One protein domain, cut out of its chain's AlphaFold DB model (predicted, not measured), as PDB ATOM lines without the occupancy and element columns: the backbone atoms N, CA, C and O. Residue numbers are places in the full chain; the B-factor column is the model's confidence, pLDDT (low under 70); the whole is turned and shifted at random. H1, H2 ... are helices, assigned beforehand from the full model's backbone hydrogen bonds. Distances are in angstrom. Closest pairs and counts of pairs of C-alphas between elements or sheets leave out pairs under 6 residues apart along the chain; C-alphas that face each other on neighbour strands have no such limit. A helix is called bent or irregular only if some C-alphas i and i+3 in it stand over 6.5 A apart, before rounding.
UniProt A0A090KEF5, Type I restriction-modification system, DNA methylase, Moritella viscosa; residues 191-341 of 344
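AT A GLANCE: This is residues 191 to 341 of the 344 residues of the protein "Type I restriction-modification system, DNA methylase" of Moritella viscosa (UniProt A0A090KEF5). This is a compact cluster of helices built round H2: the helical hairpin of H4 and H5 packs on one side of it, H8 and H10 on the other, and long H1 covers H8 and H10 on their side away from H2. H3 packs beside H4; the hairpin's tip, residues 264 to 269, sticks out at one end of the longest axis, and little H7 lies toward the other. The printed part has 151 residues with ten named helices, H1 to H10 in chain order, and no named strand: all helix. The radius of gyration of the C-alphas is 15.0 A, and the spans are 43 by 39 by 31 A.

HOW THE PARTS SIT: Start with H1, residues 191 to 214, which touches H8, residues 302 to 313, at a shallow tilt of 5 degrees, opposite ways, closest at C-alphas 214 and 302, 6.0 A apart. With residues 196 to 207 alone H1 touches H10, residues 324 to 339, closest at C-alphas 203 and 334, 4.9 A. Go on to H2, residues 221 to 233, which touches H4, residues 249 to 263, at a steep tilt of 65 degrees, closest at C-alphas 231 and 257, 4.7 A. H2 also touches H8, closest at C-alphas 228 and 307, 6.3 A, and H5, residues 268 to 282, closest at C-alphas 223 and 278, 6.3 A. H3, residues 235 to 243, and H4 form a helical hairpin, closest at C-alphas 237 and 256, 6.3 A; H4 and H5 form another, closest at C-alphas 250 and 282, 4.8 A. H6, residues 285 to 288, touches H8, closest at C-alphas 287 and 303, 5.3 A. H7, residues 292 to 297, is close to but not clearly touching H1, with C-alphas 213 and 294 6.6 A apart. H9, residues 315 to 319, touches H10 only at the corner, closest at C-alphas 318 and 324, 6.2 A. Every O i to N i+4 pair is within hydrogen-bond range in H2, H4, H7, H8 and H9; in H1 it is 19 of 20, in H3 3 of 5, in H5 9 of 11 and in H10 10 of 12, while H6 is too short for such a pair.

IN THESE COORDINATES: Find C-alpha 191 at (115.029, 131.207, 156.932); from there H1 runs 32.1 A to C-alpha 214 at (102.882, 105.915, 141.345). H2 measures 19.1 A, H4 21.5 A, H5 20.4 A and H8 16.5 A. H3 is irregular, with C-alphas 239 and 242 7.7 A apart, and H5 only just, with C-alphas 274 and 277 6.8 A apart. H10 runs 22.4 A and ends at C-alpha 339, (104.809, 120.070, 130.891).

THE WHOLE: The C-alphas farthest apart, of Asp 265 and Lys 293, are 43.7 A apart. The printed part has no cut and no long link. The mean pLDDT of the printed part is 91.1; look for values under 70 at residues 339 to 341.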
ATOM      1  N   VAL A 191     115.863 132.385 156.650       84.25
ATOM      2  CA  VAL A 191     115.029 131.207 156.932       84.25
ATOM      3  C   VAL A 191     113.976 131.030 155.844       84.25
ATOM      4  O   VAL A 191     113.862 129.941 155.278       84.25
ATOM      5  N   GLU A 192     113.265 132.099 155.487       83.94
ATOM      6  CA  GLU A 192     112.256 132.080 154.428       83.94
ATOM      7  C   GLU A 192     112.870 131.667 153.084       83.94
ATOM      8  O   GLU A 192     112.379 130.746 152.428       83.94
ATOM      9  N   ARG A 193     113.997 132.277 152.692       84.75
ATOM     10  CA  ARG A 193     114.685 131.944 151.436       84.75
ATOM     11  C   ARG A 193     115.123 130.485 151.390       84.75
ATOM     12  O   ARG A 193     114.984 129.845 150.349       84.75
ATOM     13  N   LYS A 194     115.675 129.965 152.490       83.56
ATOM     14  CA  LYS A 194     116.123 128.573 152.573       83.56
ATOM     15  C   LYS A 194     114.937 127.617 152.449       83.56
ATOM     16  O   LYS A 194     114.969 126.748 151.586       83.56
ATOM     17  N   ARG A 195     113.867 127.845 153.216       83.81
ATOM     18  CA  ARG A 195     112.620 127.065 153.138       83.81
ATOM     19  C   ARG A 195     112.006 127.097 151.742       83.81
ATOM     20  O   ARG A 195     111.635 126.053 151.223       83.81
ATOM     21  N   HIS A 196     111.950 128.270 151.112       86.56
ATOM     22  CA  HIS A 196     111.465 128.403 149.741       86.56
ATOM     23  C   HIS A 196     112.332 127.599 148.763       86.56
ATOM     24  O   HIS A 196     111.801 126.845 147.955       86.56
ATOM     25  N   SER A 197     113.661 127.694 148.866       87.56
ATOM     26  CA  SER A 197     114.577 126.903 148.036       87.56
ATOM     27  C   SER A 197     114.394 125.397 148.229       87.56
ATOM     28  O   SER A 197     114.441 124.655 147.249       87.56
ATOM     29  N   ASP A 198     114.206 124.946 149.467       87.81
ATOM     30  CA  ASP A 198     114.018 123.529 149.790       87.81
ATOM     31  C   ASP A 198     112.677 123.016 149.261       87.81
ATOM     32  O   ASP A 198     112.621 121.946 148.659       87.81
ATOM     33  N   LEU A 199     111.617 123.822 149.364       90.12
ATOM     34  CA  LEU A 199     110.313 123.497 148.794       90.12
ATOM     35  C   LEU A 199     110.363 123.377 147.261       90.12
ATOM     36  O   LEU A 199     109.770 122.463 146.685       90.12
ATOM     37  N   LEU A 200     111.088 124.269 146.579       90.19
ATOM     38  CA  LEU A 200     111.266 124.177 145.127       90.19
ATOM     39  C   LEU A 200     112.102 122.954 144.723       90.19
ATOM     40  O   LEU A 200     111.799 122.315 143.718       90.19
ATOM     41  N   ALA A 201     113.122 122.592 145.508       91.25
ATOM     42  CA  ALA A 201     113.879 121.361 145.287       91.25
ATOM     43  C   ALA A 201     112.989 120.117 145.460       91.25
ATOM     44  O   ALA A 201     113.012 119.217 144.614       91.25
ATOM     45  N   PHE A 202     112.133 120.118 146.485       94.50
ATOM     46  CA  PHE A 202     111.166 119.055 146.737       94.50
ATOM     47  C   PHE A 202     110.174 118.863 145.577       94.50
ATOM     48  O   PHE A 202     109.785 117.734 145.294       94.50
ATOM     49  N   ALA A 203     109.809 119.915 144.831       94.19
ATOM     50  CA  ALA A 203     108.941 119.777 143.654       94.19
ATOM     51  C   ALA A 203     109.484 118.759 142.635       94.19
ATOM     52  O   ALA A 203     108.726 117.956 142.083       94.19
ATOM     53  N   LYS A 204     110.806 118.745 142.428       92.81
ATOM     54  CA  LYS A 204     111.464 117.765 141.561       92.81
ATOM     55  C   LYS A 204     111.434 116.362 142.168       92.81
ATOM     56  O   LYS A 204     111.134 115.399 141.469       92.81
ATOM     57  N   GLU A 205     111.723 116.238 143.460       94.69
ATOM     58  CA  GLU A 205     111.710 114.949 144.166       94.69
ATOM     59  C   GLU A 205     110.317 114.309 144.155       94.69
ATOM     60  O   GLU A 205     110.175 113.118 143.873       94.69
ATOM     61  N   LEU A 206     109.278 115.118 144.366       96.19
ATOM     62  CA  LEU A 206     107.891 114.685 144.288       96.19
ATOM     63  C   LEU A 206     107.518 114.227 142.874       96.19
ATOM     64  O   LEU A 206     106.850 113.204 142.717       96.19
ATOM     65  N   HIS A 207     107.959 114.950 141.838       93.56
ATOM     66  CA  HIS A 207     107.745 114.536 140.451       93.56
ATOM     67  C   HIS A 207     108.354 113.150 140.186       93.56
ATOM     68  O   HIS A 207     107.668 112.270 139.659       93.56
ATOM     69  N   GLU A 208     109.605 112.935 140.600       92.88
ATOM     70  CA  GLU A 208     110.307 111.653 140.457       92.88
ATOM     71  C   GLU A 208     109.621 110.526 141.242       92.88
ATOM     72  O   GLU A 208     109.462 109.412 140.731       92.88
ATOM     73  N   LEU A 209     109.156 110.799 142.467       94.44
ATOM     74  CA  LEU A 209     108.395 109.837 143.268       94.44
ATOM     75  C   LEU A 209     107.114 109.407 142.542       94.44
ATOM     76  O   LEU A 209     106.857 108.210 142.386       94.44
ATOM     77  N   ILE A 210     106.322 110.370 142.063       94.62
ATOM     78  CA  ILE A 210     105.063 110.092 141.364       94.62
ATOM     79  C   ILE A 210     105.334 109.346 140.052       94.62
ATOM     80  O   ILE A 210     104.649 108.368 139.749       94.62
ATOM     81  N   TRP A 211     106.349 109.748 139.290       90.88
ATOM     82  CA  TRP A 211     106.695 109.099 138.028       90.88
ATOM     83  C   TRP A 211     107.142 107.647 138.223       90.88
ATOM     84  O   TRP A 211     106.624 106.733 137.578       90.88
ATOM     85  N   THR A 212     108.075 107.415 139.146       90.19
ATOM     86  CA  THR A 212     108.723 106.107 139.296       90.19
ATOM     87  C   THR A 212     107.891 105.110 140.101       90.19
ATOM     88  O   THR A 212     107.873 103.919 139.766       90.19
ATOM     89  N   ALA A 213     107.209 105.570 141.155       90.56
ATOM     90  CA  ALA A 213     106.457 104.710 142.063       90.56
ATOM     91  C   ALA A 213     104.964 104.678 141.724       90.56
ATOM     92  O   ALA A 213     104.401 103.593 141.586       90.56
ATOM     93  N   ALA A 214     104.328 105.845 141.575       89.25
ATOM     94  CA  ALA A 214     102.882 105.915 141.345       89.25
ATOM     95  C   ALA A 214     102.526 105.632 139.878       89.25
ATOM     96  O   ALA A 214     101.451 105.101 139.598       89.25
ATOM     97  N   LYS A 215     103.459 105.916 138.955       90.75
ATOM     98  CA  LYS A 215     103.338 105.693 137.505       90.75
ATOM     99  C   LYS A 215     102.057 106.309 136.937       90.75
ATOM    100  O   LYS A 215     101.376 105.705 136.110       90.75
ATOM    101  N   ILE A 216     101.737 107.499 137.433       90.06
ATOM    102  CA  ILE A 216     100.608 108.310 136.987       90.06
ATOM    103  C   ILE A 216     100.990 109.046 135.700       90.06
ATOM    104  O   ILE A 216     102.141 109.458 135.542       90.06
ATOM    105  N   SER A 217     100.025 109.209 134.790       87.69
ATOM    106  CA  SER A 217     100.200 109.978 133.552       87.69
ATOM    107  C   SER A 217     100.581 111.439 133.844       87.69
ATOM    108  O   SER A 217     100.150 111.996 134.851       87.69
ATOM    109  N   GLU A 218     101.355 112.093 132.970       86.69
ATOM    110  CA  GLU A 218     101.739 113.509 133.165       86.69
ATOM    111  C   GLU A 218     100.530 114.440 133.343       86.69
ATOM    112  O   GLU A 218     100.604 115.423 134.076       86.69
ATOM    113  N   GLU A 219      99.408 114.105 132.705       87.69
ATOM    114  CA  GLU A 219      98.151 114.861 132.749       87.69
ATOM    115  C   GLU A 219      97.481 114.784 134.131       87.69
ATOM    116  O   GLU A 219      96.847 115.739 134.581       87.69
ATOM    117  N   ASP A 220      97.673 113.663 134.828       92.94
ATOM    118  CA  ASP A 220      97.050 113.361 136.114       92.94
ATOM    119  C   ASP A 220      97.928 113.745 137.316       92.94
ATOM    120  O   ASP A 220      97.414 113.920 138.426       92.94
ATOM    121  N   LYS A 221      99.248 113.914 137.144       94.00
ATOM    122  CA  LYS A 221     100.143 114.309 138.253       94.00
ATOM    123  C   LYS A 221      99.700 115.614 138.937       94.00
ATOM    124  O   LYS A 221      99.647 115.633 140.171       94.00
ATOM    125  N   PRO A 222      99.325 116.691 138.211       94.19
ATOM    126  CA  PRO A 222      98.848 117.922 138.841       94.19
ATOM    127  C   PRO A 222      97.550 117.732 139.641       94.19
ATOM    128  O   PRO A 222      97.332 118.425 140.641       94.19
ATOM    129  N   LEU A 223      96.695 116.792 139.222       95.38
ATOM    130  CA  LEU A 223      95.458 116.430 139.918       95.38
ATOM    131  C   LEU A 223      95.745 115.651 141.201       95.38
ATOM    132  O   LEU A 223      95.125 115.928 142.224       95.38
ATOM    133  N   LEU A 224      96.717 114.733 141.186       96.69
ATOM    134  CA  LEU A 224      97.144 114.027 142.394       96.69
ATOM    135  C   LEU A 224      97.679 115.005 143.451       96.69
ATOM    136  O   LEU A 224      97.281 114.931 144.613       96.69
ATOM    137  N   VAL A 225      98.545 115.945 143.054       96.00
ATOM    138  CA  VAL A 225      99.123 116.931 143.984       96.00
ATOM    139  C   VAL A 225      98.045 117.867 144.533       96.00
ATOM    140  O   VAL A 225      97.896 117.982 145.748       96.00
ATOM    141  N   SER A 226      97.250 118.495 143.659       94.94
ATOM    142  CA  SER A 226      96.194 119.424 144.096       94.94
ATOM    143  C   SER A 226      95.107 118.731 144.922       94.94
ATOM    144  O   SER A 226      94.723 119.242 145.970       94.94
ATOM    145  N   GLY A 227      94.664 117.539 144.513       96.69
ATOM    146  CA  GLY A 227      93.696 116.743 145.265       96.69
ATOM    147  C   GLY A 227      94.224 116.339 146.639       96.69
ATOM    148  O   GLY A 227      93.484 116.374 147.613       96.69
ATOM    149  N   THR A 228      95.521 116.044 146.758       97.81
ATOM    150  CA  THR A 228      96.144 115.749 148.057       97.81
ATOM    151  C   THR A 228      96.173 116.962 148.978       97.81
ATOM    152  O   THR A 228      95.831 116.825 150.148       97.81
ATOM    153  N   LEU A 229      96.501 118.153 148.468       95.31
ATOM    154  CA  LEU A 229      96.433 119.381 149.269       95.31
ATOM    155  C   LEU A 229      95.008 119.650 149.771       95.31
ATOM    156  O   LEU A 229      94.837 119.991 150.938       95.31
ATOM    157  N   ILE A 230      93.990 119.427 148.930       95.25
ATOM    158  CA  ILE A 230      92.579 119.534 149.334       95.25
ATOM    159  C   ILE A 230      92.243 118.473 150.392       95.25
ATOM    160  O   ILE A 230      91.662 118.798 151.420       95.25
ATOM    161  N   ALA A 231      92.644 117.215 150.191       98.00
ATOM    162  CA  ALA A 231      92.393 116.136 151.146       98.00
ATOM    163  C   ALA A 231      93.014 116.418 152.526       98.00
ATOM    164  O   ALA A 231      92.396 116.120 153.544       98.00
ATOM    165  N   LEU A 232      94.203 117.027 152.581       96.81
ATOM    166  CA  LEU A 232      94.872 117.400 153.835       96.81
ATOM    167  C   LEU A 232      94.151 118.527 154.596       96.81
ATOM    168  O   LEU A 232      94.293 118.619 155.815       96.81
ATOM    169  N   MET A 233      93.304 119.326 153.931       94.50
ATOM    170  CA  MET A 233      92.420 120.280 154.619       94.50
ATOM    171  C   MET A 233      91.362 119.571 155.481       94.50
ATOM    172  O   MET A 233      90.895 120.130 156.481       94.50
ATOM    173  N   ASN A 234      91.022 118.320 155.155       96.94
ATOM    174  CA  ASN A 234      90.114 117.503 155.946       96.94
ATOM    175  C   ASN A 234      90.803 116.996 157.217       96.94
ATOM    176  O   ASN A 234      91.560 116.028 157.200       96.94
ATOM    177  N   GLN A 235      90.505 117.636 158.351       94.19
ATOM    178  CA  GLN A 235      91.112 117.312 159.650       94.19
ATOM    179  C   GLN A 235      90.991 115.832 160.057       94.19
ATOM    180  O   GLN A 235      91.984 115.274 160.534       94.19
ATOM    181  N   PRO A 236      89.836 115.154 159.876       97.12
ATOM    182  CA  PRO A 236      89.766 113.710 160.076       97.12
ATOM    183  C   PRO A 236      90.768 112.937 159.210       97.12
ATOM    184  O   PRO A 236      91.487 112.085 159.735       97.12
ATOM    185  N   PHE A 237      90.856 113.235 157.910       98.00
ATOM    186  CA  PHE A 237      91.780 112.571 156.990       98.00
ATOM    187  C   PHE A 237      93.245 112.823 157.358       98.00
ATOM    188  O   PHE A 237      93.990 111.861 157.531       98.00
ATOM    189  N   LEU A 238      93.629 114.085 157.581       95.44
ATOM    190  CA  LEU A 238      94.977 114.493 157.991       95.44
ATOM    191  C   LEU A 238      95.485 113.694 159.200       95.44
ATOM    192  O   LEU A 238      96.620 113.232 159.216       95.44
ATOM    193  N   LYS A 239      94.626 113.471 160.201       92.38
ATOM    194  CA  LYS A 239      94.995 112.745 161.427       92.38
ATOM    195  C   LYS A 239      95.015 111.222 161.271       92.38
ATOM    196  O   LYS A 239      95.536 110.530 162.144       92.38
ATOM    197  N   SER A 240      94.411 110.683 160.209       95.75
ATOM    198  CA  SER A 240      94.121 109.248 160.100       95.75
ATOM    199  C   SER A 240      94.697 108.550 158.875       95.75
ATOM    200  O   SER A 240      94.744 107.319 158.881       95.75
ATOM    201  N   PHE A 241      95.167 109.278 157.856       96.94
ATOM    202  CA  PHE A 241      95.594 108.664 156.597       96.94
ATOM    203  C   PHE A 241      96.690 107.609 156.797       96.94
ATOM    204  O   PHE A 241      96.622 106.539 156.197       96.94
ATOM    205  N   GLN A 242      97.624 107.843 157.723       93.94
ATOM    206  CA  GLN A 242      98.701 106.907 158.067       93.94
ATOM    207  C   GLN A 242      98.221 105.517 158.532       93.94
ATOM    208  O   GLN A 242      99.002 104.570 158.556       93.94
ATOM    209  N   PHE A 243      96.946 105.373 158.908       95.19
ATOM    210  CA  PHE A 243      96.364 104.108 159.359       95.19
ATOM    211  C   PHE A 243      95.567 103.375 158.273       95.19
ATOM    212  O   PHE A 243      95.118 102.251 158.507       95.19
ATOM    213  N   TYR A 244      95.359 103.980 157.100       95.56
ATOM    214  CA  TYR A 244      94.645 103.320 156.011       95.56
ATOM    215  C   TYR A 244      95.537 102.332 155.268       95.56
ATOM    216  O   TYR A 244      96.732 102.550 155.065       95.56
ATOM    217  N   SER A 245      94.922 101.231 154.838       94.62
ATOM    218  CA  SER A 245      95.571 100.263 153.966       94.62
ATOM    219  C   SER A 245      95.841 100.879 152.589       94.62
ATOM    220  O   SER A 245      95.133 101.793 152.159       94.62
ATOM    221  N   ALA A 246      96.819 100.329 151.864       93.94
ATOM    222  CA  ALA A 246      97.070 100.724 150.480       93.94
ATOM    223  C   ALA A 246      95.796 100.608 149.620       93.94
ATOM    224  O   ALA A 246      95.503 101.508 148.843       93.94
ATOM    225  N   GLU A 247      94.997  99.551 149.808       93.94
ATOM    226  CA  GLU A 247      93.770  99.330 149.029       93.94
ATOM    227  C   GLU A 247      92.661 100.348 149.340       93.94
ATOM    228  O   GLU A 247      91.928 100.748 148.436       93.94
ATOM    229  N   ASP A 248      92.536 100.783 150.597       95.94
ATOM    230  CA  ASP A 248      91.515 101.750 151.016       95.94
ATOM    231  C   ASP A 248      91.898 103.201 150.720       95.94
ATOM    232  O   ASP A 248      91.011 104.049 150.564       95.94
ATOM    233  N   MET A 249      93.200 103.500 150.654       97.44
ATOM    234  CA  MET A 249      93.708 104.868 150.568       97.44
ATOM    235  C   MET A 249      93.100 105.680 149.412       97.44
ATOM    236  O   MET A 249      92.648 106.792 149.684       97.44
ATOM    237  N   PRO A 250      92.999 105.184 148.158       97.56
ATOM    238  CA  PRO A 250      92.455 105.987 147.058       97.56
ATOM    239  C   PRO A 250      91.002 106.410 147.285       97.56
ATOM    240  O   PRO A 250      90.625 107.548 147.005       97.56
ATOM    241  N   ARG A 251      90.189 105.515 147.858       97.75
ATOM    242  CA  ARG A 251      88.802 105.815 148.220       97.75
ATOM    243  C   ARG A 251      88.745 106.847 149.344       97.75
ATOM    244  O   ARG A 251      87.975 107.795 149.250       97.75
ATOM    245  N   LYS A 252      89.561 106.679 150.388       98.38
ATOM    246  CA  LYS A 252      89.608 107.602 151.533       98.38
ATOM    247  C   LYS A 252      90.088 108.997 151.146       98.38
ATOM    248  O   LYS A 252      89.531 109.983 151.613       98.38
ATOM    249  N   TRP A 253      91.073 109.065 150.259       98.56
ATOM    250  CA  TRP A 253      91.562 110.303 149.666       98.56
ATOM    251  C   TRP A 253      90.461 111.021 148.873       98.56
ATOM    252  O   TRP A 253      90.223 112.206 149.087       98.56
ATOM    253  N   LEU A 254      89.716 110.298 148.028       98.44
ATOM    254  CA  LEU A 254      88.612 110.878 147.259       98.44
ATOM    255  C   LEU A 254      87.442 111.337 148.150       98.44
ATOM    256  O   LEU A 254      86.863 112.393 147.896       98.44
ATOM    257  N   GLU A 255      87.105 110.566 149.192       98.31
ATOM    258  CA  GLU A 255      86.113 110.945 150.212       98.31
ATOM    259  C   GLU A 255      86.500 112.274 150.880       98.31
ATOM    260  O   GLU A 255      85.675 113.181 150.952       98.31
ATOM    261  N   ALA A 256      87.767 112.434 151.276       98.44
ATOM    262  CA  ALA A 256      88.260 113.665 151.892       98.44
ATOM    263  C   ALA A 256      88.178 114.878 150.948       98.44
ATOM    264  O   ALA A 256      87.742 115.949 151.367       98.44
ATOM    265  N   ILE A 257      88.535 114.711 149.667       98.25
ATOM    266  CA  ILE A 257      88.386 115.774 148.656       98.25
ATOM    267  C   ILE A 257      86.923 116.181 148.520       98.25
ATOM    268  O   ILE A 257      86.605 117.370 148.509       98.25
ATOM    269  N   LYS A 258      86.024 115.196 148.422       97.44
ATOM    270  CA  LYS A 258      84.588 115.446 148.305       97.44
ATOM    271  C   LYS A 258      84.061 116.216 149.516       97.44
ATOM    272  O   LYS A 258      83.344 117.192 149.324       97.44
ATOM    273  N   ASP A 259      84.437 115.813 150.727       97.00
ATOM    274  CA  ASP A 259      84.009 116.476 151.961       97.00
ATOM    275  C   ASP A 259      84.426 117.953 151.996       97.00
ATOM    276  O   ASP A 259      83.639 118.802 152.415       97.00
ATOM    277  N   GLU A 260      85.636 118.285 151.536       95.81
ATOM    278  CA  GLU A 260      86.091 119.680 151.472       95.81
ATOM    279  C   GLU A 260      85.411 120.470 150.348       95.81
ATOM    280  O   GLU A 260      84.999 121.611 150.564       95.81
ATOM    281  N   LEU A 261      85.203 119.870 149.171       94.06
ATOM    282  CA  LEU A 261      84.427 120.502 148.096       94.06
ATOM    283  C   LEU A 261      82.976 120.764 148.524       94.06
ATOM    284  O   LEU A 261      82.407 121.799 148.175       94.06
ATOM    285  N   ASP A 262      82.375 119.867 149.305       93.69
ATOM    286  CA  ASP A 262      81.006 120.008 149.796       93.69
ATOM    287  C   ASP A 262      80.842 121.171 150.783       93.69
ATOM    288  O   ASP A 262      79.752 121.746 150.844       93.69
ATOM    289  N   ARG A 263      81.916 121.601 151.459       93.31
ATOM    290  CA  ARG A 263      81.918 122.804 152.313       93.31
ATOM    291  C   ARG A 263      81.938 124.114 151.532       93.31
ATOM    292  O   ARG A 263      81.573 125.146 152.089       93.31
ATOM    293  N   ALA A 264      82.349 124.098 150.265       87.94
ATOM    294  CA  ALA A 264      82.367 125.300 149.443       87.94
ATOM    295  C   ALA A 264      80.940 125.760 149.095       87.94
ATOM    296  O   ALA A 264      80.071 124.950 148.754       87.94
ATOM    297  N   ASP A 265      80.707 127.073 149.119       91.75
ATOM    298  CA  ASP A 265      79.432 127.679 148.720       91.75
ATOM    299  C   ASP A 265      79.322 127.782 147.186       91.75
ATOM    300  O   ASP A 265      79.407 128.850 146.581       91.75
ATOM    301  N   ILE A 266      79.222 126.622 146.530       90.69
ATOM    302  CA  ILE A 266      79.036 126.487 145.080       90.69
ATOM    303  C   ILE A 266      77.949 125.443 144.759       90.69
ATOM    304  O   ILE A 266      77.714 124.530 145.554       90.69
ATOM    305  N   PRO A 267      77.277 125.523 143.592       93.25
ATOM    306  CA  PRO A 267      76.229 124.570 143.219       93.25
ATOM    307  C   PRO A 267      76.709 123.111 143.196       93.25
ATOM    308  O   PRO A 267      77.774 122.832 142.645       93.25
ATOM    309  N   GLN A 268      75.886 122.171 143.684       90.94
ATOM    310  CA  GLN A 268      76.241 120.741 143.751       90.94
ATOM    311  C   GLN A 268      76.694 120.172 142.401       90.94
ATOM    312  O   GLN A 268      77.726 119.521 142.325       90.94
ATOM    313  N   ALA A 269      76.006 120.517 141.308       90.94
ATOM    314  CA  ALA A 269      76.395 120.073 139.968       90.94
ATOM    315  C   ALA A 269      77.826 120.499 139.578       90.94
ATOM    316  O   ALA A 269      78.521 119.775 138.863       90.94
ATOM    317  N   LYS A 270      78.297 121.662 140.060       90.12
ATOM    318  CA  LYS A 270      79.688 122.094 139.860       90.12
ATOM    319  C   LYS A 270      80.649 121.279 140.722       90.12
ATOM    320  O   LYS A 270      81.687 120.882 140.207       90.12
ATOM    321  N   LYS A 271      80.291 120.984 141.977       91.38
ATOM    322  CA  LYS A 271      81.084 120.117 142.871       91.38
ATOM    323  C   LYS A 271      81.277 118.731 142.263       91.38
ATOM    324  O   LYS A 271      82.406 118.270 142.142       91.38
ATOM    325  N   ASP A 272      80.194 118.125 141.783       89.94
ATOM    326  CA  ASP A 272      80.222 116.800 141.161       89.94
ATOM    327  C   ASP A 272      81.108 116.789 139.907       89.94
ATOM    328  O   ASP A 272      81.861 115.840 139.689       89.94
ATOM    329  N   THR A 273      81.062 117.867 139.114       92.06
ATOM    330  CA  THR A 273      81.925 118.053 137.935       92.06
ATOM    331  C   THR A 273      83.395 118.207 138.331       92.06
ATOM    332  O   THR A 273      84.261 117.599 137.708       92.06
ATOM    333  N   MET A 274      83.687 118.981 139.380       91.69
ATOM    334  CA  MET A 274      85.046 119.179 139.898       91.69
ATOM    335  C   MET A 274      85.634 117.911 140.524       91.69
ATOM    336  O   MET A 274      86.849 117.755 140.523       91.69
ATOM    337  N   LEU A 275      84.800 117.000 141.034       95.81
ATOM    338  CA  LEU A 275      85.251 115.745 141.633       95.81
ATOM    339  C   LEU A 275      85.689 114.703 140.585       95.81
ATOM    340  O   LEU A 275      86.534 113.860 140.887       95.81
ATOM    341  N   GLN A 276      85.148 114.753 139.359       95.75
ATOM    342  CA  GLN A 276      85.397 113.731 138.325       95.75
ATOM    343  C   GLN A 276      86.882 113.497 138.006       95.75
ATOM    344  O   GLN A 276      87.288 112.333 137.977       95.75
ATOM    345  N   PRO A 277      87.722 114.533 137.802       96.00
ATOM    346  CA  PRO A 277      89.138 114.320 137.512       96.00
ATOM    347  C   PRO A 277      89.852 113.585 138.654       96.00
ATOM    348  O   PRO A 277      90.608 112.648 138.410       96.00
ATOM    349  N   TYR A 278      89.541 113.926 139.909       97.25
ATOM    350  CA  TYR A 278      90.098 113.237 141.076       97.25
ATOM    351  C   TYR A 278      89.616 111.788 141.173       97.25
ATOM    352  O   TYR A 278      90.401 110.903 141.500       97.25
ATOM    353  N   ALA A 279      88.355 111.508 140.833       96.69
ATOM    354  CA  ALA A 279      87.853 110.137 140.773       96.69
ATOM    355  C   ALA A 279      88.612 109.293 139.730       96.69
ATOM    356  O   ALA A 279      88.920 108.130 139.992       96.69
ATOM    357  N   GLY A 280      88.975 109.891 138.589       95.50
ATOM    358  CA  GLY A 280      89.839 109.266 137.584       95.50
ATOM    359  C   GLY A 280      91.219 108.900 138.138       95.50
ATOM    360  O   GLY A 280      91.667 107.767 137.970       95.50
ATOM    361  N   VAL A 281      91.852 109.820 138.875       96.00
ATOM    362  CA  VAL A 281      93.138 109.576 139.554       96.00
ATOM    363  C   VAL A 281      93.017 108.467 140.603       96.00
ATOM    364  O   VAL A 281      93.811 107.529 140.597       96.00
ATOM    365  N   ALA A 282      91.999 108.517 141.468       95.56
ATOM    366  CA  ALA A 282      91.768 107.506 142.505       95.56
ATOM    367  C   ALA A 282      91.523 106.101 141.924       95.56
ATOM    368  O   ALA A 282      91.818 105.098 142.575       95.56
ATOM    369  N   GLY A 283      91.002 106.021 140.696       93.25
ATOM    370  CA  GLY A 283      90.787 104.772 139.970       93.25
ATOM    371  C   GLY A 283      92.061 104.124 139.416       93.25
ATOM    372  O   GLY A 283      91.991 102.996 138.923       93.25
ATOM    373  N   GLN A 284      93.222 104.787 139.480       91.19
ATOM    374  CA  GLN A 284      94.462 104.233 138.941       91.19
ATOM    375  C   GLN A 284      94.959 103.041 139.777       91.19
ATOM    376  O   GLN A 284      95.237 103.199 140.970       91.19
ATOM    377  N   PRO A 285      95.156 101.850 139.172       86.56
ATOM    378  CA  PRO A 285      95.491 100.637 139.918       86.56
ATOM    379  C   PRO A 285      96.737 100.768 140.793       86.56
ATOM    380  O   PRO A 285      96.749 100.256 141.906       86.56
ATOM    381  N   ASN A 286      97.765 101.487 140.333       88.19
ATOM    382  CA  ASN A 286      99.039 101.606 141.048       88.19
ATOM    383  C   ASN A 286      98.945 102.392 142.364       88.19
ATOM    384  O   ASN A 286      99.822 102.240 143.212       88.19
ATOM    385  N   LEU A 287      97.894 103.193 142.570       90.75
ATOM    386  CA  LEU A 287      97.714 103.920 143.827       90.75
ATOM    387  C   LEU A 287      97.242 103.023 144.973       90.75
ATOM    388  O   LEU A 287      97.615 103.278 146.117       90.75
ATOM    389  N   GLY A 288      96.464 101.978 144.670       89.06
ATOM    390  CA  GLY A 288      95.959 101.040 145.679       89.06
ATOM    391  C   GLY A 288      96.559  99.635 145.619       89.06
ATOM    392  O   GLY A 288      96.721  98.975 146.642       89.06
ATOM    393  N   LYS A 289      96.898  99.164 144.416       88.81
ATOM    394  CA  LYS A 289      97.386  97.809 144.117       88.81
ATOM    395  C   LYS A 289      98.591  97.864 143.166       88.81
ATOM    396  O   LYS A 289      98.485  97.416 142.022       88.81
ATOM    397  N   PRO A 290      99.733  98.426 143.602       86.31
ATOM    398  CA  PRO A 290     100.922  98.486 142.766       86.31
ATOM    399  C   PRO A 290     101.544  97.097 142.550       86.31
ATOM    400  O   PRO A 290     101.171  96.100 143.177       86.31
ATOM    401  N   ASP A 291     102.521  97.027 141.644       88.69
ATOM    402  CA  ASP A 291     103.277  95.801 141.391       88.69
ATOM    403  C   ASP A 291     104.045  95.309 142.635       88.69
ATOM    404  O   ASP A 291     104.371  96.070 143.546       88.69
ATOM    405  N   SER A 292     104.390  94.018 142.663       89.06
ATOM    406  CA  SER A 292     104.994  93.373 143.840       89.06
ATOM    407  C   SER A 292     106.333  93.972 144.287       89.06
ATOM    408  O   SER A 292     106.678  93.877 145.467       89.06
ATOM    409  N   LYS A 293     107.103  94.582 143.376       90.31
ATOM    410  CA  LYS A 293     108.358  95.267 143.715       90.31
ATOM    411  C   LYS A 293     108.048  96.576 144.436       90.31
ATOM    412  O   LYS A 293     108.650  96.857 145.470       90.31
ATOM    413  N   THR A 294     107.093  97.335 143.915       89.25
ATOM    414  CA  THR A 294     106.644  98.604 144.489       89.25
ATOM    415  C   THR A 294     105.966  98.398 145.848       89.25
ATOM    416  O   THR A 294     106.339  99.078 146.799       89.25
ATOM    417  N   SER A 295     105.097  97.392 146.006       89.12
ATOM    418  CA  SER A 295     104.456  97.068 147.297       89.12
ATOM    419  C   SER A 295     105.455  96.687 148.394       89.12
ATOM    420  O   SER A 295     105.223  96.962 149.566       89.12
ATOM    421  N   LYS A 296     106.591  96.070 148.038       91.31
ATOM    422  CA  LYS A 296     107.673  95.788 149.001       91.31
ATOM    423  C   LYS A 296     108.430  97.047 149.417       91.31
ATOM    424  O   LYS A 296     108.899  97.112 150.548       91.31
ATOM    425  N   LYS A 297     108.590  98.007 148.500       92.38
ATOM    426  CA  LYS A 297     109.273  99.279 148.770       92.38
ATOM    427  C   LYS A 297     108.391 100.226 149.590       92.38
ATOM    428  O   LYS A 297     108.910 100.897 150.471       92.38
ATOM    429  N   TYR A 298     107.083 100.225 149.331       92.19
ATOM    430  CA  TYR A 298     106.089 101.075 149.986       92.19
ATOM    431  C   TYR A 298     105.002 100.207 150.640       92.19
ATOM    432  O   TYR A 298     103.922 100.038 150.071       92.19
ATOM    433  N   PRO A 299     105.266  99.624 151.823       89.12
ATOM    434  CA  PRO A 299     104.353  98.672 152.460       89.12
ATOM    435  C   PRO A 299     103.007  99.284 152.881       89.12
ATOM    436  O   PRO A 299     102.020  98.558 152.959       89.12
ATOM    437  N   GLN A 300     102.942 100.601 153.116       90.19
ATOM    438  CA  GLN A 300     101.684 101.327 153.364       90.19
ATOM    439  C   GLN A 300     101.002 101.833 152.076       90.19
ATOM    440  O   GLN A 300      99.927 102.423 152.131       90.19
ATOM    441  N   GLY A 301     101.591 101.568 150.907       93.62
ATOM    442  CA  GLY A 301     101.099 102.015 149.605       93.62
ATOM    443  C   GLY A 301     101.772 103.294 149.111       93.62
ATOM    444  O   GLY A 301     102.195 104.146 149.886       93.62
ATOM    445  N   VAL A 302     101.862 103.434 147.788       94.62
ATOM    446  CA  VAL A 302     102.512 104.594 147.156       94.62
ATOM    447  C   VAL A 302     101.737 105.882 147.412       94.62
ATOM    448  O   VAL A 302     102.342 106.923 147.635       94.62
ATOM    449  N   LEU A 303     100.401 105.820 147.410       96.81
ATOM    450  CA  LEU A 303      99.581 106.995 147.691       96.81
ATOM    451  C   LEU A 303      99.802 107.512 149.118       96.81
ATOM    452  O   LEU A 303      99.876 108.720 149.308       96.81
ATOM    453  N   ASN A 304      99.962 106.613 150.096       96.81
ATOM    454  CA  ASN A 304     100.314 106.988 151.467       96.81
ATOM    455  C   ASN A 304     101.631 107.777 151.492       96.81
ATOM    456  O   ASN A 304     101.667 108.866 152.054       96.81
ATOM    457  N   GLU A 305     102.661 107.270 150.809       96.31
ATOM    458  CA  GLU A 305     103.962 107.938 150.723       96.31
ATOM    459  C   GLU A 305     103.847 109.326 150.083       96.31
ATOM    460  O   GLU A 305     104.360 110.297 150.624       96.31
ATOM    461  N   VAL A 306     103.130 109.452 148.961       97.06
ATOM    462  CA  VAL A 306     102.927 110.754 148.303       97.06
ATOM    463  C   VAL A 306     102.199 111.736 149.226       97.06
ATOM    464  O   VAL A 306     102.604 112.893 149.322       97.06
ATOM    465  N   ILE A 307     101.147 111.287 149.920       98.00
ATOM    466  CA  ILE A 307     100.410 112.119 150.880       98.00
ATOM    467  C   ILE A 307     101.326 112.555 152.018       98.00
ATOM    468  O   ILE A 307     101.338 113.734 152.359       98.00
ATOM    469  N   LYS A 308     102.110 111.626 152.569       95.50
ATOM    470  CA  LYS A 308     103.074 111.899 153.632       95.50
ATOM    471  C   LYS A 308     104.110 112.930 153.183       95.50
ATOM    472  O   LYS A 308     104.313 113.917 153.873       95.50
ATOM    473  N   GLU A 309     104.719 112.760 152.013       95.62
ATOM    474  CA  GLU A 309     105.732 113.693 151.508       95.62
ATOM    475  C   GLU A 309     105.152 115.092 151.242       95.62
ATOM    476  O   GLU A 309     105.782 116.095 151.574       95.62
ATOM    477  N   ILE A 310     103.927 115.193 150.713       96.44
ATOM    478  CA  ILE A 310     103.240 116.487 150.562       96.44
ATOM    479  C   ILE A 310     102.893 117.089 151.935       96.44
ATOM    480  O   ILE A 310     103.049 118.295 152.132       96.44
ATOM    481  N   ASN A 311     102.447 116.269 152.886       93.56
ATOM    482  CA  ASN A 311     102.146 116.694 154.249       93.56
ATOM    483  C   ASN A 311     103.387 117.197 154.996       93.56
ATOM    484  O   ASN A 311     103.306 118.176 155.724       93.56
ATOM    485  N   ASP A 312     104.538 116.565 154.813       88.31
ATOM    486  CA  ASP A 312     105.739 116.920 155.567       88.31
ATOM    487  C   ASP A 312     106.448 118.139 154.954       88.31
ATOM    488  O   ASP A 312     107.023 118.949 155.678       88.31
ATOM    489  N   ASN A 313     106.382 118.301 153.626       90.06
ATOM    490  CA  ASN A 313     107.157 119.324 152.918       90.06
ATOM    491  C   ASN A 313     106.331 120.533 152.453       90.06
ATOM    492  O   ASN A 313     106.861 121.637 152.413       90.06
ATOM    493  N   VAL A 314     105.050 120.366 152.099       92.25
ATOM    494  CA  VAL A 314     104.219 121.440 151.505       92.25
ATOM    495  C   VAL A 314     103.175 121.960 152.489       92.25
ATOM    496  O   VAL A 314     102.994 123.170 152.624       92.25
ATOM    497  N   TRP A 315     102.495 121.063 153.205       89.75
ATOM    498  CA  TRP A 315     101.426 121.429 154.138       89.75
ATOM    499  C   TRP A 315     101.834 122.416 155.251       89.75
ATOM    500  O   TRP A 315     100.994 123.255 155.599       89.75
ATOM    501  N   PRO A 316     103.084 122.436 155.770       85.38
ATOM    502  CA  PRO A 316     103.506 123.444 156.744       85.38
ATOM    503  C   PRO A 316     103.406 124.878 156.211       85.38
ATOM    504  O   PRO A 316     103.095 125.799 156.965       85.38
ATOM    505  N   PHE A 317     103.580 125.082 154.900       84.75
ATOM    506  CA  PHE A 317     103.418 126.394 154.265       84.75
ATOM    507  C   PHE A 317     101.972 126.876 154.232       84.75
ATOM    508  O   PHE A 317     101.739 128.081 154.219       84.75
ATOM    509  N   ILE A 318     101.011 125.956 154.284       85.56
ATOM    510  CA  ILE A 318      99.584 126.277 154.357       85.56
ATOM    511  C   ILE A 318      99.161 126.467 155.814       85.56
ATOM    512  O   ILE A 318      98.569 127.486 156.156       85.56
ATOM    513  N   SER A 319      99.455 125.480 156.659       79.88
ATOM    514  CA  SER A 319      98.877 125.368 158.003       79.88
ATOM    515  C   SER A 319      99.648 126.106 159.093       79.88
ATOM    516  O   SER A 319      99.048 126.482 160.096       79.88
ATOM    517  N   ILE A 320     100.956 126.314 158.911       75.00
ATOM    518  CA  ILE A 320     101.819 126.914 159.933       75.00
ATOM    519  C   ILE A 320     102.311 128.289 159.473       75.00
ATOM    520  O   ILE A 320     102.071 129.295 160.140       75.00
ATOM    521  N   TYR A 321     102.948 128.365 158.300       75.94
ATOM    522  CA  TYR A 321     103.518 129.620 157.793       75.94
ATOM    523  C   TYR A 321     102.494 130.536 157.117       75.94
ATOM    524  O   TYR A 321     102.790 131.710 156.911       75.94
ATOM    525  N   HIS A 322     101.317 130.014 156.753       77.62
ATOM    526  CA  HIS A 322     100.266 130.751 156.041       77.62
ATOM    527  C   HIS A 322     100.776 131.483 154.777       77.62
ATOM    528  O   HIS A 322     100.293 132.557 154.419       77.62
ATOM    529  N   ASN A 323     101.765 130.899 154.093       79.38
ATOM    530  CA  ASN A 323     102.458 131.480 152.945       79.38
ATOM    531  C   ASN A 323     101.967 130.835 151.639       79.38
ATOM    532  O   ASN A 323     102.637 130.004 151.019       79.38
ATOM    533  N   PHE A 324     100.752 131.209 151.241       82.06
ATOM    534  CA  PHE A 324     100.084 130.668 150.053       82.06
ATOM    535  C   PHE A 324     100.823 130.989 148.746       82.06
ATOM    536  O   PHE A 324     100.788 130.182 147.816       82.06
ATOM    537  N   ASP A 325     101.538 132.114 148.685       83.94
ATOM    538  CA  ASP A 325     102.318 132.511 147.509       83.94
ATOM    539  C   ASP A 325     103.459 131.521 147.240       83.94
ATOM    540  O   ASP A 325     103.659 131.073 146.108       83.94
ATOM    541  N   VAL A 326     104.157 131.096 148.297       83.88
ATOM    542  CA  VAL A 326     105.217 130.083 148.215       83.88
ATOM    543  C   VAL A 326     104.668 128.721 147.766       83.88
ATOM    544  O   VAL A 326     105.306 128.034 146.965       83.88
ATOM    545  N   VAL A 327     103.453 128.352 148.185       87.44
ATOM    546  CA  VAL A 327     102.766 127.144 147.686       87.44
ATOM    547  C   VAL A 327     102.419 127.280 146.198       87.44
ATOM    548  O   VAL A 327     102.559 126.321 145.436       87.44
ATOM    549  N   GLY A 328     102.025 128.476 145.754       88.19
ATOM    550  CA  GLY A 328     101.823 128.788 144.339       88.19
ATOM    551  C   GLY A 328     103.101 128.621 143.511       88.19
ATOM    552  O   GLY A 328     103.065 128.007 142.442       88.19
ATOM    553  N   HIS A 329     104.246 129.092 144.019       90.06
ATOM    554  CA  HIS A 329     105.551 128.878 143.380       90.06
ATOM    555  C   HIS A 329     105.924 127.399 143.303       90.06
ATOM    556  O   HIS A 329     106.347 126.944 142.242       90.06
ATOM    557  N   PHE A 330     105.720 126.646 144.386       93.44
ATOM    558  CA  PHE A 330     105.904 125.195 144.394       93.44
ATOM    559  C   PHE A 330     105.077 124.516 143.301       93.44
ATOM    560  O   PHE A 330     105.618 123.738 142.516       93.44
ATOM    561  N   TYR A 331     103.786 124.841 143.206       90.19
ATOM    562  CA  TYR A 331     102.913 124.250 142.195       90.19
ATOM    563  C   TYR A 331     103.361 124.626 140.776       90.19
ATOM    564  O   TYR A 331     103.435 123.768 139.899       90.19
ATOM    565  N   GLY A 332     103.735 125.889 140.555       89.75
ATOM    566  CA  GLY A 332     104.285 126.351 139.280       89.75
ATOM    567  C   GLY A 332     105.594 125.654 138.898       89.75
ATOM    568  O   GLY A 332     105.780 125.304 137.734       89.75
ATOM    569  N   GLU A 333     106.486 125.418 139.861       92.25
ATOM    570  CA  GLU A 333     107.738 124.682 139.660       92.25
ATOM    571  C   GLU A 333     107.475 123.204 139.358       92.25
ATOM    572  O   GLU A 333     108.018 122.674 138.392       92.25
ATOM    573  N   PHE A 334     106.571 122.562 140.103       92.88
ATOM    574  CA  PHE A 334     106.148 121.182 139.862       92.88
ATOM    575  C   PHE A 334     105.610 120.988 138.434       92.88
ATOM    576  O   PHE A 334     105.995 120.041 137.744       92.88
ATOM    577  N   LEU A 335     104.777 121.920 137.952       90.06
ATOM    578  CA  LEU A 335     104.204 121.874 136.602       90.06
ATOM    579  C   LEU A 335     105.247 121.960 135.479       90.06
ATOM    580  O   LEU A 335     105.001 121.458 134.380       90.06
ATOM    581  N   LYS A 336     106.421 122.561 135.716       90.19
ATOM    582  CA  LYS A 336     107.496 122.594 134.706       90.19
ATOM    583  C   LYS A 336     107.984 121.187 134.369       90.19
ATOM    584  O   LYS A 336     108.279 120.918 133.207       90.19
ATOM    585  N   TYR A 337     108.007 120.290 135.355       86.12
ATOM    586  CA  TYR A 337     108.410 118.899 135.157       86.12
ATOM    587  C   TYR A 337     107.328 118.070 134.457       86.12
ATOM    588  O   TYR A 337     107.656 117.140 133.735       86.12
ATOM    589  N   THR A 338     106.045 118.421 134.600       79.31
ATOM    590  CA  THR A 338     104.945 117.698 133.932       79.31
ATOM    591  C   THR A 338     104.664 118.202 132.512       79.31
ATOM    592  O   THR A 338     104.130 117.472 131.681       79.31
ATOM    593  N   ALA A 339     105.007 119.460 132.210       67.56
ATOM    594  CA  ALA A 339     104.809 120.070 130.891       67.56
ATOM    595  C   ALA A 339     106.028 119.942 129.953       67.56
ATOM    596  O   ALA A 339     105.869 120.024 128.733       67.56
ATOM    597  N   GLY A 340     107.235 119.775 130.509       53.34
ATOM    598  CA  GLY A 340     108.509 119.820 129.782       53.34
ATOM    599  C   GLY A 340     108.894 118.549 129.021       53.34
ATOM    600  O   GLY A 340     109.671 118.636 128.073       53.34
ATOM    601  N   ASP A 341     108.306 117.396 129.344       49.56
ATOM    602  CA  ASP A 341     108.669 116.095 128.753       49.56
ATOM    603  C   ASP A 341     107.989 115.809 127.396       49.56
ATOM    604  O   ASP A 341     107.761 114.670 126.997       49.56
TER     605      ASP A 341